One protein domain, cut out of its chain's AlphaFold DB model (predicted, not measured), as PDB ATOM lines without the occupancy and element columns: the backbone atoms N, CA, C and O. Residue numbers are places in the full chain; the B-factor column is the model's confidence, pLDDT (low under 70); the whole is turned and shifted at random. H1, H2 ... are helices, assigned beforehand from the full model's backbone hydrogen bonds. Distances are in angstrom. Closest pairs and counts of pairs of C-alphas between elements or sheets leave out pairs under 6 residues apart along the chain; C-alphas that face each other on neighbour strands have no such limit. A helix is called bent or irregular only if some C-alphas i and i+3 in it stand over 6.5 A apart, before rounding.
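This is residues 2 to 41 of the 58 residues of an uncharacterized protein of Arthrospira platensis (strain NIES-39 / IAM M-135) (UniProt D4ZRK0). Two separate helices, H1 and H2, stand one beyond the other along a long axis and run nearly the same way, with a looped link between them. The link, residues 12 to 26, folds back on itself in the middle, and residues 34 to 41, of which 34 to 39 belong to H2, stick out at one end. The printed part has 40 residues with two named helices, H1 then H2, and no named strand; its class is all helix. It is loose, with a radius of gyration of the C-alphas of 12.7 A, and its outline is a rod spanning 42 by 16 by 10 A.

H1, residues 2 to 11, comes first and is only just irregular: C-alphas 5 and 8 are 6.9 A apart. After it a long link of 15 residues leads to H2, residues 27 to 39. H1 and H2 are apart, with no C-alpha of the one within 8 A of the other. In H2 every O i to N i+4 pair is within hydrogen-bond range; in H1, 4 of 6 are.

H1 begins at C-alpha 2, at (48.489, -16.882, 70.193), and measures 14.4 A from first to last C-alpha. H2 measures 18.6 A, from C-alpha 27 at (27.188, -29.589, 73.533) to C-alpha 39 at (16.860, -36.499, 87.376). The C-alphas of residues 12 to 26 lie 3 to 11 A from the mean of the C-alphas.

The C-alphas of Val 2 and Gly 41, the two farthest apart, are 42.7 A apart. Without residues 34 to 41, which stand free, the body has 32 residues and spans 31 by 13 by 10 A. The printed part has no cut. The mean pLDDT of the printed part is 93.9, and no printed residue is under 70.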
ATOM      1  N   VAL A   2      48.951 -17.360  68.867       84.62
ATOM      2  CA  VAL A   2      48.489 -16.882  70.193       84.62
ATOM      3  C   VAL A   2      47.527 -17.853  70.900       84.62
ATOM      4  O   VAL A   2      47.708 -18.137  72.077       84.62
ATOM      5  N   LYS A   3      46.546 -18.417  70.178       79.62
ATOM      6  CA  LYS A   3      45.537 -19.338  70.739       79.62
ATOM      7  C   LYS A   3      46.166 -20.522  71.489       79.62
ATOM      8  O   LYS A   3      45.908 -20.692  72.672       79.62
ATOM      9  N   SER A   4      47.063 -21.259  70.840       84.31
ATOM     10  CA  SER A   4      47.698 -22.451  71.421       84.31
ATOM     11  C   SER A   4      48.612 -22.160  72.617       84.31
ATOM     12  O   SER A   4      48.863 -23.059  73.410       84.31
ATOM     13  N   ALA A   5      49.111 -20.927  72.757       89.94
ATOM     14  CA  ALA A   5      49.901 -20.523  73.920       89.94
ATOM     15  C   ALA A   5      49.018 -20.220  75.143       89.94
ATOM     16  O   ALA A   5      49.420 -20.482  76.270       89.94
ATOM     17  N   LEU A   6      47.818 -19.679  74.913       90.19
ATOM     18  CA  LEU A   6      46.895 -19.260  75.966       90.19
ATOM     19  C   LEU A   6      45.954 -20.386  76.419       90.19
ATOM     20  O   LEU A   6      45.566 -20.423  77.583       90.19
ATOM     21  N   GLU A   7      45.596 -21.313  75.526       90.56
ATOM     22  CA  GLU A   7      44.674 -22.422  75.818       90.56
ATOM     23  C   GLU A   7      44.998 -23.189  77.114       90.56
ATOM     24  O   GLU A   7      44.075 -23.369  77.904       90.56
ATOM     25  N   PRO A   8      46.253 -23.585  77.412       90.62
ATOM     26  CA  PRO A   8      46.553 -24.337  78.633       90.62
ATOM     27  C   PRO A   8      46.282 -23.548  79.919       90.62
ATOM     28  O   PRO A   8      45.750 -24.095  80.886       90.62
ATOM     29  N   GLU A   9      46.630 -22.259  79.938       92.44
ATOM     30  CA  GLU A   9      46.406 -21.399  81.104       92.44
ATOM     31  C   GLU A   9      44.907 -21.212  81.347       92.44
ATOM     32  O   GLU A   9      44.429 -21.395  82.468       92.44
ATOM     33  N   TRP A  10      44.149 -20.879  80.300       91.31
ATOM     34  CA  TRP A  10      42.716 -20.621  80.432       91.31
ATOM     35  C   TRP A  10      41.910 -21.885  80.710       91.31
ATOM     36  O   TRP A  10      40.982 -21.839  81.515       91.31
ATOM     37  N   GLU A  11      42.298 -23.026  80.142       92.56
ATOM     38  CA  GLU A  11      41.648 -24.313  80.407       92.56
ATOM     39  C   GLU A  11      41.727 -24.707  81.886       92.56
ATOM     40  O   GLU A  11      40.759 -25.239  82.426       92.56
ATOM     41  N   SER A  12      42.821 -24.353  82.573       90.94
ATOM     42  CA  SER A  12      42.966 -24.572  84.020       90.94
ATOM     43  C   SER A  12      42.038 -23.706  84.884       90.94
ATOM     44  O   SER A  12      41.790 -24.035  86.043       90.94
ATOM     45  N   ARG A  13      41.532 -22.595  84.332       93.38
ATOM     46  CA  ARG A  13      40.700 -21.610  85.040       93.38
ATOM     47  C   ARG A  13      39.218 -21.714  84.698       93.38
ATOM     48  O   ARG A  13      38.396 -21.208  85.457       93.38
ATOM     49  N   PHE A  14      38.867 -22.313  83.560       93.31
ATOM     50  CA  PHE A  14      37.473 -22.445  83.157       93.31
ATOM     51  C   PHE A  14      36.679 -23.303  84.139       93.31
ATOM     52  O   PHE A  14      37.123 -24.352  84.605       93.31
ATOM     53  N   GLU A  15      35.445 -22.877  84.386       94.00
ATOM     54  CA  GLU A  15      34.499 -23.615  85.208       94.00
ATOM     55  C   GLU A  15      34.216 -25.012  84.620       94.00
ATOM     56  O   GLU A  15      34.157 -25.203  83.399       94.00
ATOM     57  N   GLY A  16      33.996 -26.002  85.489       93.44
ATOM     58  CA  GLY A  16      33.642 -27.364  85.086       93.44
ATOM     59  C   GLY A  16      32.322 -27.477  84.309       93.44
ATOM     60  O   GLY A  16      32.155 -28.436  83.558       93.44
ATOM     61  N   THR A  17      31.412 -26.507  84.448       95.50
ATOM     62  CA  THR A  17      30.134 -26.425  83.715       95.50
ATOM     63  C   THR A  17      30.158 -25.469  82.520       95.50
ATOM     64  O   THR A  17      29.120 -25.210  81.915       95.50
ATOM     65  N   SER A  18      31.343 -25.009  82.106       96.31
ATOM     66  CA  SER A  18      31.524 -24.311  80.831       96.31
ATOM     67  C   SER A  18      31.880 -25.302  79.720       96.31
ATOM     68  O   SER A  18      32.911 -25.973  79.785       96.31
ATOM     69  N   TYR A  19      31.047 -25.395  78.682       96.31
ATOM     70  CA  TYR A  19      31.197 -26.403  77.618       96.31
ATOM     71  C   TYR A  19      31.485 -25.815  76.228       96.31
ATOM     72  O   TYR A  19      31.913 -26.536  75.329       96.31
ATOM     73  N   GLY A  20      31.251 -24.516  76.028       94.94
ATOM     74  CA  GLY A  20      31.374 -23.871  74.720       94.94
ATOM     75  C   GLY A  20      32.826 -23.634  74.303       94.94
ATOM     76  O   GLY A  20      33.623 -23.145  75.094       94.94
ATOM     77  N   PHE A  21      33.152 -23.931  73.040       92.88
ATOM     78  CA  PHE A  21      34.427 -23.586  72.382       92.88
ATOM     79  C   PHE A  21      35.708 -24.085  73.081       92.88
ATOM     80  O   PHE A  21      36.785 -23.532  72.852       92.88
ATOM     81  N   ARG A  22      35.611 -25.142  73.896       94.50
ATOM     82  CA  ARG A  22      36.740 -25.720  74.638       94.50
ATOM     83  C   ARG A  22      37.229 -27.033  74.018       94.50
ATOM     84  O   ARG A  22      36.408 -27.842  73.580       94.50
ATOM     85  N   PRO A  23      38.547 -27.295  74.001       92.25
ATOM     86  CA  PRO A  23      39.074 -28.602  73.624       92.25
ATOM     87  C   PRO A  23      38.521 -29.714  74.531       92.25
ATOM     88  O   PRO A  23      38.534 -29.590  75.751       92.25
ATOM     89  N   GLY A  24      38.035 -30.814  73.948       91.94
ATOM     90  CA  GLY A  24      37.546 -31.970  74.716       91.94
ATOM     91  C   GLY A  24      36.210 -31.764  75.447       91.94
ATOM     92  O   GLY A  24      35.856 -32.581  76.297       91.94
ATOM     93  N   ARG A  25      35.470 -30.693  75.129       96.06
ATOM     94  CA  ARG A  25      34.099 -30.444  75.597       96.06
ATOM     95  C   ARG A  25      33.165 -30.216  74.414       96.06
ATOM     96  O   ARG A  25      33.581 -29.738  73.361       96.06
ATOM     97  N   SER A  26      31.901 -30.575  74.594       96.88
ATOM     98  CA  SER A  26      30.885 -30.550  73.546       96.88
ATOM     99  C   SER A  26      29.510 -30.147  74.081       96.88
ATOM    100  O   SER A  26      29.257 -30.149  75.287       96.88
ATOM    101  N   ALA A  27      28.582 -29.843  73.172       97.44
ATOM    102  CA  ALA A  27      27.188 -29.589  73.533       97.44
ATOM    103  C   ALA A  27      26.528 -30.817  74.193       97.44
ATOM    104  O   ALA A  27      25.671 -30.676  75.061       97.44
ATOM    105  N   GLN A  28      26.957 -32.026  73.829       97.94
ATOM    106  CA  GLN A  28      26.476 -33.287  74.392       97.94
ATOM    107  C   GLN A  28      26.833 -33.423  75.878       97.94
ATOM    108  O   GLN A  28      26.037 -33.957  76.653       97.94
ATOM    109  N   ASP A  29      27.983 -32.889  76.299       97.88
ATOM    110  CA  ASP A  29      28.375 -32.855  77.712       97.88
ATOM    111  C   ASP A  29      27.449 -31.929  78.517       97.88
ATOM    112  O   ASP A  29      27.002 -32.290  79.609       97.88
ATOM    113  N   ALA A  30      27.087 -30.773  77.945       97.38
ATOM    114  CA  ALA A  30      26.130 -29.845  78.547       97.38
ATOM    115  C   ALA A  30      24.737 -30.482  78.686       97.38
ATOM    116  O   ALA A  30      24.129 -30.429  79.757       97.38
ATOM    117  N   ILE A  31      24.257 -31.160  77.636       97.44
ATOM    118  CA  ILE A  31      22.978 -31.890  77.656       97.44
ATOM    119  C   ILE A  31      22.998 -32.982  78.732       97.44
ATOM    120  O   ILE A  31      22.055 -33.096  79.515       97.44
ATOM    121  N   SER A  32      24.083 -33.754  78.817       97.81
ATOM    122  CA  SER A  32      24.235 -34.815  79.819       97.81
ATOM    123  C   SER A  32      24.185 -34.257  81.244       97.81
ATOM    124  O   SER A  32      23.549 -34.838  82.125       97.81
ATOM    125  N   ARG A  33      24.794 -33.087  81.476       96.56
ATOM    126  CA  ARG A  33      24.743 -32.403  82.773       96.56
ATOM    127  C   ARG A  33      23.329 -31.946  83.138       96.56
ATOM    128  O   ARG A  33      22.933 -32.130  84.291       96.56
ATOM    129  N   ILE A  34      22.591 -31.382  82.179       96.75
ATOM    130  CA  ILE A  34      21.188 -30.967  82.350       96.75
ATOM    131  C   ILE A  34      20.317 -32.183  82.673       96.75
ATOM    132  O   ILE A  34      19.548 -32.151  83.631       96.75
ATOM    133  N   TYR A  35      20.490 -33.283  81.938       97.06
ATOM    134  CA  TYR A  35      19.766 -34.531  82.170       97.06
ATOM    135  C   TYR A  35      19.963 -35.060  83.599       97.06
ATOM    136  O   TYR A  35      18.994 -35.397  84.280       97.06
ATOM    137  N   ILE A  36      21.207 -35.065  84.095       97.31
ATOM    138  CA  ILE A  36      21.508 -35.452  85.482       97.31
ATOM    139  C   ILE A  36      20.815 -34.516  86.484       97.31
ATOM    140  O   ILE A  36      20.243 -34.999  87.456       97.31
ATOM    141  N   ALA A  37      20.840 -33.198  86.259       96.88
ATOM    142  CA  ALA A  37      20.223 -32.227  87.165       96.88
ATOM    143  C   ALA A  37      18.697 -32.407  87.260       96.88
ATOM    144  O   ALA A  37      18.145 -32.424  88.361       96.88
ATOM    145  N   ILE A  38      18.028 -32.620  86.124       97.06
ATOM    146  CA  ILE A  38      16.583 -32.886  86.070       97.06
ATOM    147  C   ILE A  38      16.246 -34.174  86.834       97.06
ATOM    148  O   ILE A  38      15.325 -34.188  87.652       97.06
ATOM    149  N   ASN A  39      17.037 -35.236  86.649       96.81
ATOM    150  CA  ASN A  39      16.860 -36.499  87.376       96.81
ATOM    151  C   ASN A  39      17.124 -36.386  88.888       96.81
ATOM    152  O   ASN A  39      16.709 -37.256  89.647       96.81
ATOM    153  N   GLN A  40      17.797 -35.322  89.332       97.12
ATOM    154  CA  GLN A  40      18.052 -35.010  90.742       97.12
ATOM    155  C   GLN A  40      17.027 -34.028  91.337       97.12
ATOM    156  O   GLN A  40      17.207 -33.561  92.460       97.12
ATOM    157  N   GLY A  41      15.955 -33.706  90.609       96.12
ATOM    158  CA  GLY A  41      14.866 -32.867  91.110       96.12
ATOM    159  C   GLY A  41      14.977 -31.378  90.776       96.12
ATOM    160  O   GLY A  41      14.233 -30.575  91.335       96.12
TER     161      GLY A  41